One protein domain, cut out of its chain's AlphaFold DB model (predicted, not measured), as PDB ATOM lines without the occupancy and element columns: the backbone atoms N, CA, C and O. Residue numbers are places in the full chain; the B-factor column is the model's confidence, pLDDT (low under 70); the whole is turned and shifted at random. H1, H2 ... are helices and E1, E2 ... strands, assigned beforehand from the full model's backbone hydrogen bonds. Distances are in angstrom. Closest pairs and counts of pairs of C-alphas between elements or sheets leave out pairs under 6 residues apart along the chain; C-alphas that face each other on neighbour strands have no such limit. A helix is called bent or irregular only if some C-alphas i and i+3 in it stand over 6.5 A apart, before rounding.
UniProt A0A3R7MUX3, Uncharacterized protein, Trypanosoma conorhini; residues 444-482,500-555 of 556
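This is residues 444 to 482 and 500 to 555 of the 556 residues of an uncharacterized protein of Trypanosoma conorhini (UniProt A0A3R7MUX3). Two helices, H1 and H2, lie side by side and run opposite ways over one face of a four-stranded antiparallel sheet, making two layers, while a tail sticks out with residues 546 to 552, of which 547 to 552 belong to H3. The printed part has 95 residues, with three named helices and four named strands in the order E1 E2 H1 E3 E4 H2 H3; the sheet runs E1 - E2 - E4 - E3, and the class is mixed, helices and strands. The whole is compact, with a radius of gyration of the C-alphas of 14.0 A, and spans 48 by 28 by 23 A.

Begin at the hairpin of E1, residues 444 to 448, and E2, residues 451 to 456, where N 445 and O 454 are 2.8 A apart, within hydrogen-bond range. Beyond it, H1, residues 461 to 480, is on the sheet at a height of 10.6 A, along the strands, at 19 degrees to E2 on the local plane. After the cut, look for the hairpin of E3, residues 504 to 507, and E4, residues 510 to 514, with N 504 and O 512 at 2.8 A; E4 is antiparallel to E2, with N 453 and O 513 at 2.9 A. H2, residues 523 to 539, touches H1 at a shallow tilt of 25 degrees, the closest C-alphas being those of Cys 474 and Leu 529, 6.5 A apart. H3, residues 547 to 553, is not on the sheet and is apart from H1 and H2. In H2 each O i to N i+4 pair is within hydrogen-bond range, in H1 13 of 16, and in H3 1 of 3, beside 3 of 4 O i to N i+3 pairs.

Find C-alpha 444 at (102.814, 192.967, 169.540), where E1 begins; E1 and E4 each measure 13.3 A, E2 16.8 A and E3 9.2 A. From C-alpha 461 at (114.659, 192.502, 179.107) H1 runs 29.1 A; H2 measures 24.5 A. H3, 10.4 A long, ends at C-alpha 553 at (109.448, 195.192, 153.250) and is only just irregular: C-alphas 548 and 551 are 6.6 A apart.

The farthest C-alphas, those of Lys 482 and Cys 555, are 48.1 A apart. Residues 483 to 499 are not printed, and C-alphas 482 and 500 are 23.1 A apart across this cut. Of the links printed whole, none is long. The mean pLDDT of the printed part is 70.8; 31 residues are under 70, among them 477 to 482 and 543 to 555.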
ATOM      1  N   VAL A 444     103.592 192.941 168.299       76.44
ATOM      2  CA  VAL A 444     102.814 192.967 169.540       76.44
ATOM      3  C   VAL A 444     101.389 192.534 169.207       76.44
ATOM      4  O   VAL A 444     100.722 193.183 168.411       76.44
ATOM      5  N   HIS A 445     100.956 191.415 169.777       76.56
ATOM      6  CA  HIS A 445      99.607 190.866 169.668       76.56
ATOM      7  C   HIS A 445      98.910 190.996 171.018       76.56
ATOM      8  O   HIS A 445      99.567 190.868 172.050       76.56
ATOM      9  N   TYR A 446      97.603 191.217 171.033       75.75
ATOM     10  CA  TYR A 446      96.821 191.184 172.259       75.75
ATOM     11  C   TYR A 446      95.540 190.384 172.041       75.75
ATOM     12  O   TYR A 446      94.835 190.579 171.054       75.75
ATOM     13  N   ASP A 447      95.263 189.481 172.969       76.81
ATOM     14  CA  ASP A 447      94.008 188.749 173.074       76.81
ATOM     15  C   ASP A 447      93.130 189.454 174.108       76.81
ATOM     16  O   ASP A 447      93.647 189.957 175.100       76.81
ATOM     17  N   LEU A 448      91.820 189.553 173.865       74.75
ATOM     18  CA  LEU A 448      90.886 190.299 174.727       74.75
ATOM     19  C   LEU A 448      90.046 189.394 175.647       74.75
ATOM     20  O   LEU A 448      89.353 189.903 176.528       74.75
ATOM     21  N   ASP A 449      90.103 188.071 175.459       68.75
ATOM     22  CA  ASP A 449      89.356 187.083 176.248       68.75
ATOM     23  C   ASP A 449      90.121 185.741 176.361       68.75
ATOM     24  O   ASP A 449      89.953 184.863 175.506       68.75
ATOM     25  N   PRO A 450      90.979 185.558 177.389       66.69
ATOM     26  CA  PRO A 450      91.351 186.530 178.427       66.69
ATOM     27  C   PRO A 450      92.296 187.629 177.907       66.69
ATOM     28  O   PRO A 450      92.966 187.440 176.895       66.69
ATOM     29  N   LEU A 451      92.375 188.767 178.618       76.56
ATOM     30  CA  LEU A 451      93.288 189.859 178.264       76.56
ATOM     31  C   LEU A 451      94.755 189.411 178.402       76.56
ATOM     32  O   LEU A 451      95.266 189.267 179.519       76.56
ATOM     33  N   GLU A 452      95.435 189.207 177.279       80.88
ATOM     34  CA  GLU A 452      96.840 188.795 177.206       80.88
ATOM     35  C   GLU A 452      97.585 189.624 176.160       80.88
ATOM     36  O   GLU A 452      97.036 189.942 175.114       80.88
ATOM     37  N   VAL A 453      98.842 189.989 176.428       79.81
ATOM     38  CA  VAL A 453      99.704 190.698 175.467       79.81
ATOM     39  C   VAL A 453     100.910 189.828 175.140       79.81
ATOM     40  O   VAL A 453     101.671 189.454 176.032       79.81
ATOM     41  N   HIS A 454     101.114 189.532 173.859       76.94
ATOM     42  CA  HIS A 454     102.227 188.750 173.334       76.94
ATOM     43  C   HIS A 454     103.174 189.641 172.537       76.94
ATOM     44  O   HIS A 454     102.764 190.358 171.630       76.94
ATOM     45  N   VAL A 455     104.464 189.553 172.827       77.25
ATOM     46  CA  VAL A 455     105.521 190.290 172.136       77.25
ATOM     47  C   VAL A 455     106.453 189.288 171.483       77.25
ATOM     48  O   VAL A 455     107.021 188.430 172.161       77.25
ATOM     49  N   THR A 456     106.617 189.402 170.169       74.88
ATOM     50  CA  THR A 456     107.499 188.552 169.369       74.88
ATOM     51  C   THR A 456     108.533 189.397 168.641       74.88
ATOM     52  O   THR A 456     108.166 190.301 167.900       74.88
ATOM     53  N   GLY A 457     109.822 189.104 168.813       73.81
ATOM     54  CA  GLY A 457     110.891 189.791 168.077       73.81
ATOM     55  C   GLY A 457     112.120 190.133 168.918       73.81
ATOM     56  O   GLY A 457     112.222 189.719 170.078       73.81
ATOM     57  N   PRO A 458     113.091 190.871 168.347       73.75
ATOM     58  CA  PRO A 458     114.278 191.294 169.070       73.75
ATOM     59  C   PRO A 458     113.902 192.408 170.051       73.75
ATOM     60  O   PRO A 458     113.846 193.581 169.692       73.75
ATOM     61  N   ILE A 459     113.704 192.045 171.318       78.81
ATOM     62  CA  ILE A 459     113.443 192.962 172.437       78.81
ATOM     63  C   ILE A 459     114.376 192.622 173.609       78.81
ATOM     64  O   ILE A 459     114.791 191.474 173.768       78.81
ATOM     65  N   THR A 460     114.854 193.628 174.333       80.81
ATOM     66  CA  THR A 460     115.679 193.440 175.535       80.81
ATOM     67  C   THR A 460     114.803 193.253 176.771       80.81
ATOM     68  O   THR A 460     113.642 193.647 176.796       80.81
ATOM     69  N   GLU A 461     115.365 192.680 177.832       77.69
ATOM     70  CA  GLU A 461     114.659 192.502 179.107       77.69
ATOM     71  C   GLU A 461     114.249 193.846 179.743       77.69
ATOM     72  O   GLU A 461     113.168 193.957 180.314       77.69
ATOM     73  N   ALA A 462     115.061 194.896 179.570       78.38
ATOM     74  CA  ALA A 462     114.741 196.244 180.039       78.38
ATOM     75  C   ALA A 462     113.572 196.878 179.260       78.38
ATOM     76  O   ALA A 462     112.706 197.513 179.858       78.38
ATOM     77  N   GLU A 463     113.522 196.682 177.939       82.56
ATOM     78  CA  GLU A 463     112.410 197.136 177.091       82.56
ATOM     79  C   GLU A 463     111.124 196.352 177.389       82.56
ATOM     80  O   GLU A 463     110.057 196.950 177.497       82.56
ATOM     81  N   LEU A 464     111.220 195.034 177.605       81.69
ATOM     82  CA  LEU A 464     110.094 194.207 178.049       81.69
ATOM     83  C   LEU A 464     109.541 194.674 179.394       81.69
ATOM     84  O   LEU A 464     108.327 194.763 179.548       81.69
ATOM     85  N   GLN A 465     110.407 194.998 180.356       80.69
ATOM     86  CA  GLN A 465     109.958 195.509 181.648       80.69
ATOM     87  C   GLN A 465     109.280 196.877 181.508       80.69
ATOM     88  O   GLN A 465     108.213 197.083 182.073       80.69
ATOM     89  N   CYS A 466     109.852 197.781 180.706       80.88
ATOM     90  CA  CYS A 466     109.253 199.085 180.414       80.88
ATOM     91  C   CYS A 466     107.864 198.941 179.765       80.88
ATOM     92  O   CYS A 466     106.916 199.628 180.144       80.88
ATOM     93  N   LEU A 467     107.720 197.989 178.837       82.38
ATOM     94  CA  LEU A 467     106.446 197.664 178.206       82.38
ATOM     95  C   LEU A 467     105.446 197.066 179.205       82.38
ATOM     96  O   LEU A 467     104.274 197.428 179.181       82.38
ATOM     97  N   ALA A 468     105.896 196.193 180.108       81.75
ATOM     98  CA  ALA A 468     105.035 195.597 181.126       81.75
ATOM     99  C   ALA A 468     104.509 196.652 182.100       81.75
ATOM    100  O   ALA A 468     103.321 196.652 182.426       81.75
ATOM    101  N   ASP A 469     105.376 197.573 182.523       80.69
ATOM    102  CA  ASP A 469     105.025 198.667 183.423       80.69
ATOM    103  C   ASP A 469     104.002 199.608 182.762       80.69
ATOM    104  O   ASP A 469     103.005 199.973 183.387       80.69
ATOM    105  N   ALA A 470     104.193 199.942 181.481       81.31
ATOM    106  CA  ALA A 470     103.280 200.804 180.733       81.31
ATOM    107  C   ALA A 470     101.903 200.160 180.500       81.31
ATOM    108  O   ALA A 470     100.877 200.793 180.756       81.31
ATOM    109  N   VAL A 471     101.866 198.889 180.089       82.56
ATOM    110  CA  VAL A 471     100.615 198.141 179.891       82.56
ATOM    111  C   VAL A 471      99.868 197.972 181.212       82.56
ATOM    112  O   VAL A 471      98.665 198.210 181.280       82.56
ATOM    113  N   THR A 472     100.576 197.636 182.292       82.31
ATOM    114  CA  THR A 472      99.973 197.494 183.625       82.31
ATOM    115  C   THR A 472      99.414 198.827 184.130       82.31
ATOM    116  O   THR A 472      98.325 198.851 184.705       82.31
ATOM    117  N   ALA A 473     100.108 199.945 183.888       79.56
ATOM    118  CA  ALA A 473      99.630 201.281 184.240       79.56
ATOM    119  C   ALA A 473      98.396 201.699 183.420       79.56
ATOM    120  O   ALA A 473      97.451 202.252 183.982       79.56
ATOM    121  N   CYS A 474      98.377 201.396 182.119       80.94
ATOM    122  CA  CYS A 474      97.235 201.646 181.239       80.94
ATOM    123  C   CYS A 474      96.006 200.833 181.682       80.94
ATOM    124  O   CYS A 474      94.946 201.403 181.946       80.94
ATOM    125  N   CYS A 475      96.166 199.524 181.895       77.06
ATOM    126  CA  CYS A 475      95.076 198.652 182.329       77.06
ATOM    127  C   CYS A 475      94.585 198.952 183.755       77.06
ATOM    128  O   CYS A 475      93.403 198.784 184.043       77.06
ATOM    129  N   ALA A 476      95.443 199.460 184.649       77.00
ATOM    130  CA  ALA A 476      95.008 199.943 185.962       77.00
ATOM    131  C   ALA A 476      94.011 201.114 185.865       77.00
ATOM    132  O   ALA A 476      93.113 201.220 186.703       77.00
ATOM    133  N   GLY A 477      94.106 201.939 184.815       65.19
ATOM    134  CA  GLY A 477      93.136 202.995 184.517       65.19
ATOM    135  C   GLY A 477      91.738 202.470 184.170       65.19
ATOM    136  O   GLY A 477      90.748 203.143 184.454       65.19
ATOM    137  N   PHE A 478      91.621 201.241 183.653       68.69
ATOM    138  CA  PHE A 478      90.338 200.655 183.238       68.69
ATOM    139  C   PHE A 478      89.393 200.371 184.409       68.69
ATOM    140  O   PHE A 478      88.173 200.443 184.249       68.69
ATOM    141  N   ASN A 479      89.949 200.117 185.597       57.06
ATOM    142  CA  ASN A 479      89.181 199.888 186.820       57.06
ATOM    143  C   ASN A 479      88.826 201.191 187.559       57.06
ATOM    144  O   ASN A 479      87.852 201.215 188.306       57.06
ATOM    145  N   ALA A 480      89.556 202.287 187.323       56.72
ATOM    146  CA  ALA A 480      89.307 203.578 187.973       56.72
ATOM    147  C   ALA A 480      88.086 204.325 187.398       56.72
ATOM    148  O   ALA A 480      87.488 205.153 188.079       56.72
ATOM    149  N   VAL A 481      87.679 204.014 186.163       49.91
ATOM    150  CA  VAL A 481      86.534 204.653 185.482       49.91
ATOM    151  C   VAL A 481      85.182 204.078 185.947       49.91
ATOM    152  O   VAL A 481      84.129 204.629 185.640       49.91
ATOM    153  N   LYS A 482      85.183 202.984 186.723       44.28
ATOM    154  CA  LYS A 482      83.959 202.279 187.145       44.28
ATOM    155  C   LYS A 482      83.432 202.657 188.539       44.28
ATOM    156  O   LYS A 482      82.373 202.162 188.914       44.28
ATOM    157  N   ARG A 500     104.924 193.115 190.621       55.69
ATOM    158  CA  ARG A 500     105.241 193.690 189.315       55.69
ATOM    159  C   ARG A 500     104.939 192.619 188.280       55.69
ATOM    160  O   ARG A 500     105.627 191.598 188.231       55.69
ATOM    161  N   LYS A 501     103.895 192.836 187.483       68.75
ATOM    162  CA  LYS A 501     103.541 191.933 186.394       68.75
ATOM    163  C   LYS A 501     104.676 192.000 185.383       68.75
ATOM    164  O   LYS A 501     105.016 193.067 184.886       68.75
ATOM    165  N   THR A 502     105.322 190.865 185.161       76.00
ATOM    166  CA  THR A 502     106.465 190.739 184.256       76.00
ATOM    167  C   THR A 502     106.080 189.840 183.095       76.00
ATOM    168  O   THR A 502     105.281 188.911 183.246       76.00
ATOM    169  N   PHE A 503     106.636 190.120 181.917       77.19
ATOM    170  CA  PHE A 503     106.475 189.235 180.773       77.19
ATOM    171  C   PHE A 503     107.088 187.867 181.081       77.19
ATOM    172  O   PHE A 503     108.266 187.756 181.426       77.19
ATOM    173  N   ARG A 504     106.306 186.806 180.897       79.38
ATOM    174  CA  ARG A 504     106.802 185.432 180.930       79.38
ATOM    175  C   ARG A 504     107.347 185.069 179.559       79.38
ATOM    176  O   ARG A 504     106.660 185.203 178.552       79.38
ATOM    177  N   ARG A 505     108.589 184.597 179.515       75.94
ATOM    178  CA  ARG A 505     109.196 184.082 178.286       75.94
ATOM    179  C   ARG A 505     108.596 182.713 177.960       75.94
ATOM    180  O   ARG A 505     108.757 181.780 178.741       75.94
ATOM    181  N   VAL A 506     107.921 182.610 176.818       72.56
ATOM    182  CA  VAL A 506     107.307 181.366 176.316       72.56
ATOM    183  C   VAL A 506     108.258 180.647 175.353       72.56
ATOM    184  O   VAL A 506     108.310 179.422 175.327       72.56
ATOM    185  N   SER A 507     109.064 181.398 174.596       67.31
ATOM    186  CA  SER A 507     110.115 180.859 173.723       67.31
ATOM    187  C   SER A 507     111.278 181.849 173.572       67.31
ATOM    188  O   SER A 507     111.280 182.913 174.189       67.31
ATOM    189  N   ASP A 508     112.296 181.522 172.771       58.50
ATOM    190  CA  ASP A 508     113.508 182.346 172.624       58.50
ATOM    191  C   ASP A 508     113.268 183.776 172.125       58.50
ATOM    192  O   ASP A 508     114.110 184.649 172.334       58.50
ATOM    193  N   SER A 509     112.102 184.036 171.537       66.12
ATOM    194  CA  SER A 509     111.719 185.351 171.027       66.12
ATOM    195  C   SER A 509     110.255 185.709 171.281       66.12
ATOM    196  O   SER A 509     109.784 186.646 170.647       66.12
ATOM    197  N   ILE A 510     109.535 184.970 172.139       73.19
ATOM    198  CA  ILE A 510     108.111 185.199 172.442       73.19
ATOM    199  C   ILE A 510     107.931 185.410 173.944       73.19
ATOM    200  O   ILE A 510     108.341 184.580 174.761       73.19
ATOM    201  N   TYR A 511     107.265 186.506 174.286       73.06
ATOM    202  CA  TYR A 511     107.023 186.959 175.647       73.06
ATOM    203  C   TYR A 511     105.536 187.237 175.844       73.06
ATOM    204  O   TYR A 511     104.930 187.880 174.997       73.06
ATOM    205  N   THR A 512     104.952 186.795 176.955       80.19
ATOM    206  CA  THR A 512     103.516 186.950 177.232       80.19
ATOM    207  C   THR A 512     103.274 187.598 178.588       80.19
ATOM    208  O   THR A 512     103.870 187.199 179.588       80.19
ATOM    209  N   LEU A 513     102.388 188.589 178.627       80.44
ATOM    210  CA  LEU A 513     101.915 189.254 179.835       80.44
ATOM    211  C   LEU A 513     100.427 188.953 180.013       80.44
ATOM    212  O   LEU A 513      99.611 189.340 179.181       80.44
ATOM    213  N   GLN A 514     100.083 188.265 181.099       78.25
ATOM    214  CA  GLN A 514      98.696 187.926 181.415       78.25
ATOM    215  C   GLN A 514      98.070 189.012 182.289       78.25
ATOM    216  O   GLN A 514      98.605 189.363 183.342       78.25
ATOM    217  N   LEU A 515      96.915 189.519 181.863       75.81
ATOM    218  CA  LEU A 515      96.218 190.657 182.464       75.81
ATOM    219  C   LEU A 515      94.778 190.293 182.861       75.81
ATOM    220  O   LEU A 515      93.914 191.159 182.955       75.81
ATOM    221  N   HIS A 516      94.535 189.013 183.158       68.00
ATOM    222  CA  HIS A 516      93.233 188.438 183.521       68.00
ATOM    223  C   HIS A 516      92.496 189.180 184.654       68.00
ATOM    224  O   HIS A 516      91.270 189.176 184.702       68.00
ATOM    225  N   GLU A 517      93.223 189.860 185.543       69.62
ATOM    226  CA  GLU A 517      92.664 190.657 186.646       69.62
ATOM    227  C   GLU A 517      91.939 191.943 186.200       69.62
ATOM    228  O   GLU A 517      91.195 192.524 186.989       69.62
ATOM    229  N   TYR A 518      92.137 192.402 184.959       67.31
ATOM    230  CA  TYR A 518      91.525 193.633 184.436       67.31
ATOM    231  C   TYR A 518      90.220 193.388 183.658       67.31
ATOM    232  O   TYR A 518      89.579 194.342 183.220       67.31
ATOM    233  N   GLY A 519      89.785 192.127 183.539       66.62
ATOM    234  CA  GLY A 519      88.548 191.753 182.851       66.62
ATOM    235  C   GLY A 519      88.571 192.030 181.343       66.62
ATOM    236  O   GLY A 519      89.626 192.233 180.749       66.62
ATOM    237  N   SER A 520      87.391 192.008 180.719       74.25
ATOM    238  CA  SER A 520      87.210 192.278 179.288       74.25
ATOM    239  C   SER A 520      87.174 193.797 179.025       74.25
ATOM    240  O   SER A 520      86.214 194.445 179.467       74.25
ATOM    241  N   PRO A 521      88.171 194.384 178.333       76.94
ATOM    242  CA  PRO A 521      88.190 195.815 178.040       76.94
ATOM    243  C   PRO A 521      87.115 196.189 177.006       76.94
ATOM    244  O   PRO A 521      86.771 195.404 176.125       76.94
ATOM    245  N   SER A 522      86.574 197.402 177.117       79.19
ATOM    246  CA  SER A 522      85.687 197.998 176.105       79.19
ATOM    247  C   SER A 522      86.472 198.509 174.894       79.19
ATOM    248  O   SER A 522      87.658 198.798 175.015       79.19
ATOM    249  N   ASP A 523      85.811 198.723 173.755       75.69
ATOM    250  CA  ASP A 523      86.446 199.234 172.525       75.69
ATOM    251  C   ASP A 523      87.256 200.529 172.740       75.69
ATOM    252  O   ASP A 523      88.304 200.729 172.130       75.69
ATOM    253  N   VAL A 524      86.808 201.399 173.655       78.31
ATOM    254  CA  VAL A 524      87.524 202.635 174.024       78.31
ATOM    255  C   VAL A 524      88.822 202.319 174.774       78.31
ATOM    256  O   VAL A 524      89.862 202.902 174.490       78.31
ATOM    257  N   GLN A 525      88.774 201.358 175.695       78.88
ATOM    258  CA  GLN A 525      89.930 200.905 176.471       78.88
ATOM    259  C   GLN A 525      90.928 200.130 175.599       78.88
ATOM    260  O   GLN A 525      92.134 200.240 175.793       78.88
ATOM    261  N   VAL A 526      90.442 199.391 174.598       80.00
ATOM    262  CA  VAL A 526      91.291 198.742 173.590       80.00
ATOM    263  C   VAL A 526      92.047 199.793 172.773       80.00
ATOM    264  O   VAL A 526      93.261 199.685 172.633       80.00
ATOM    265  N   ALA A 527      91.377 200.858 172.326       79.19
ATOM    266  CA  ALA A 527      92.036 201.951 171.609       79.19
ATOM    267  C   ALA A 527      93.084 202.688 172.474       79.19
ATOM    268  O   ALA A 527      94.150 203.061 171.980       79.19
ATOM    269  N   GLU A 528      92.816 202.876 173.770       79.75
ATOM    270  CA  GLU A 528      93.784 203.441 174.724       79.75
ATOM    271  C   GLU A 528      95.001 202.523 174.930       79.75
ATOM    272  O   GLU A 528      96.138 203.004 174.974       79.75
ATOM    273  N   LEU A 529      94.781 201.205 174.997       81.06
ATOM    274  CA  LEU A 529      95.845 200.206 175.090       81.06
ATOM    275  C   LEU A 529      96.711 200.189 173.826       81.06
ATOM    276  O   LEU A 529      97.936 200.204 173.923       81.06
ATOM    277  N   GLU A 530      96.096 200.203 172.644       81.81
ATOM    278  CA  GLU A 530      96.798 200.266 171.360       81.81
ATOM    279  C   GLU A 530      97.664 201.525 171.250       81.81
ATOM    280  O   GLU A 530      98.842 201.439 170.888       81.81
ATOM    281  N   ALA A 531      97.118 202.689 171.614       80.56
ATOM    282  CA  ALA A 531      97.865 203.942 171.625       80.56
ATOM    283  C   ALA A 531      99.062 203.877 172.590       80.56
ATOM    284  O   ALA A 531     100.180 204.236 172.214       80.56
ATOM    285  N   CYS A 532      98.855 203.339 173.797       81.75
ATOM    286  CA  CYS A 532      99.912 203.146 174.786       81.75
ATOM    287  C   CYS A 532     101.031 202.228 174.265       81.75
ATOM    288  O   CYS A 532     102.212 202.568 174.363       81.75
ATOM    289  N   LEU A 533     100.676 201.093 173.657       81.81
ATOM    290  CA  LEU A 533     101.633 200.147 173.078       81.81
ATOM    291  C   LEU A 533     102.457 200.788 171.955       81.81
ATOM    292  O   LEU A 533     103.680 200.636 171.921       81.81
ATOM    293  N   VAL A 534     101.807 201.535 171.059       81.00
ATOM    294  CA  VAL A 534     102.479 202.233 169.955       81.00
ATOM    295  C   VAL A 534     103.468 203.276 170.477       81.00
ATOM    296  O   VAL A 534     104.592 203.349 169.977       81.00
ATOM    297  N   ASP A 535     103.089 204.062 171.482       79.12
ATOM    298  CA  ASP A 535     103.943 205.120 172.029       79.12
ATOM    299  C   ASP A 535     105.177 204.562 172.749       79.12
ATOM    300  O   ASP A 535     106.293 205.051 172.552       79.12
ATOM    301  N   VAL A 536     105.012 203.484 173.520       79.12
ATOM    302  CA  VAL A 536     106.119 202.826 174.230       79.12
ATOM    303  C   VAL A 536     107.096 202.180 173.248       79.12
ATOM    304  O   VAL A 536     108.309 202.362 173.362       79.12
ATOM    305  N   VAL A 537     106.580 201.485 172.231       78.81
ATOM    306  CA  VAL A 537     107.396 200.808 171.213       78.81
ATOM    307  C   VAL A 537     108.129 201.816 170.314       78.81
ATOM    308  O   VAL A 537     109.292 201.596 169.965       78.81
ATOM    309  N   LYS A 538     107.525 202.978 170.019       78.12
ATOM    310  CA  LYS A 538     108.227 204.116 169.394       78.12
ATOM    311  C   LYS A 538     109.375 204.634 170.262       78.12
ATOM    312  O   LYS A 538     110.429 204.972 169.727       78.12
ATOM    313  N   GLY A 539     109.207 204.645 171.587       74.81
ATOM    314  CA  GLY A 539     110.263 204.982 172.549       74.81
ATOM    315  C   GLY A 539     111.491 204.064 172.474       74.81
ATOM    316  O   GLY A 539     112.603 204.509 172.751       74.81
ATOM    317  N   PHE A 540     111.321 202.819 172.015       77.25
ATOM    318  CA  PHE A 540     112.417 201.871 171.755       77.25
ATOM    319  C   PHE A 540     113.099 202.081 170.390       77.25
ATOM    320  O   PHE A 540     114.021 201.350 170.032       77.25
ATOM    321  N   GLY A 541     112.660 203.069 169.603       68.12
ATOM    322  CA  GLY A 541     113.163 203.326 168.252       68.12
ATOM    323  C   GLY A 541     112.517 202.457 167.168       68.12
ATOM    324  O   GLY A 541     113.020 202.422 166.043       68.12
ATOM    325  N   CYS A 542     111.414 201.767 167.472       71.06
ATOM    326  CA  CYS A 542     110.658 201.017 166.473       71.06
ATOM    327  C   CYS A 542     109.796 201.966 165.628       71.06
ATOM    328  O   CYS A 542     109.144 202.875 166.143       71.06
ATOM    329  N   LEU A 543     109.758 201.727 164.318       66.75
ATOM    330  CA  LEU A 543     108.847 202.416 163.408       66.75
ATOM    331  C   LEU A 543     107.602 201.554 163.206       66.75
ATOM    332  O   LEU A 543     107.710 200.364 162.915       66.75
ATOM    333  N   GLN A 544     106.422 202.156 163.349       66.38
ATOM    334  CA  GLN A 544     105.165 201.477 163.055       66.38
ATOM    335  C   GLN A 544     105.109 201.159 161.558       66.38
ATOM    336  O   GLN A 544     105.146 202.062 160.719       66.38
ATOM    337  N   VAL A 545     105.014 199.874 161.221       59.50
ATOM    338  CA  VAL A 545     104.759 199.438 159.849       59.50
ATOM    339  C   VAL A 545     103.277 199.672 159.582       59.50
ATOM    340  O   VAL A 545     102.425 198.976 160.122       59.50
ATOM    341  N   THR A 546     102.961 200.697 158.795       54.44
ATOM    342  CA  THR A 546     101.601 200.887 158.268       54.44
ATOM    343  C   THR A 546     101.440 200.037 157.005       54.44
ATOM    344  O   THR A 546     102.437 199.749 156.340       54.44
ATOM    345  N   GLU A 547     100.220 199.624 156.651       44.34
ATOM    346  CA  GLU A 547      99.937 198.750 155.489       44.34
ATOM    347  C   GLU A 547     100.576 199.252 154.172       44.34
ATOM    348  O   GLU A 547     100.987 198.461 153.329       44.34
ATOM    349  N   ALA A 548     100.786 200.567 154.026       35.41
ATOM    350  CA  ALA A 548     101.476 201.168 152.879       35.41
ATOM    351  C   ALA A 548     102.984 200.831 152.784       35.41
ATOM    352  O   ALA A 548     103.598 200.988 151.731       35.41
ATOM    353  N   THR A 549     103.598 200.366 153.873       40.44
ATOM    354  CA  THR A 549     105.023 200.000 153.966       40.44
ATOM    355  C   THR A 549     105.284 198.497 153.829       40.44
ATOM    356  O   THR A 549     106.440 198.103 153.657       40.44
ATOM    357  N   GLU A 550     104.248 197.649 153.820       36.81
ATOM    358  CA  GLU A 550     104.403 196.207 153.559       36.81
ATOM    359  C   GLU A 550     104.928 195.917 152.142       36.81
ATOM    360  O   GLU A 550     105.639 194.933 151.930       36.81
ATOM    361  N   GLU A 551     104.648 196.789 151.166       35.56
ATOM    362  CA  GLU A 551     105.201 196.659 149.809       35.56
ATOM    363  C   GLU A 551     106.717 196.908 149.761       35.56
ATOM    364  O   GLU A 551     107.418 196.319 148.937       35.56
ATOM    365  N   VAL A 552     107.245 197.725 150.678       34.19
ATOM    366  CA  VAL A 552     108.680 198.040 150.755       34.19
ATOM    367  C   VAL A 552     109.448 196.939 151.494       34.19
ATOM    368  O   VAL A 552     110.581 196.632 151.130       34.19
ATOM    369  N   LEU A 553     108.824 196.275 152.473       37.72
ATOM    370  CA  LEU A 553     109.448 195.192 153.250       37.72
ATOM    371  C   LEU A 553     109.433 193.832 152.538       37.72
ATOM    372  O   LEU A 553     110.233 192.968 152.872       37.72
ATOM    373  N   LYS A 554     108.619 193.664 151.487       37.81
ATOM    374  CA  LYS A 554     108.746 192.538 150.540       37.81
ATOM    375  C   LYS A 554     110.006 192.613 149.660       37.81
ATOM    376  O   LYS A 554     110.258 191.678 148.903       37.81
ATOM    377  N   CYS A 555     110.771 193.708 149.726       29.62
ATOM    378  CA  CYS A 555     111.949 193.954 148.890       29.62
ATOM    379  C   CYS A 555     113.303 193.902 149.629       29.62
ATOM    380  O   CYS A 555     114.307 194.269 149.013       29.62
TER     381      CYS A 555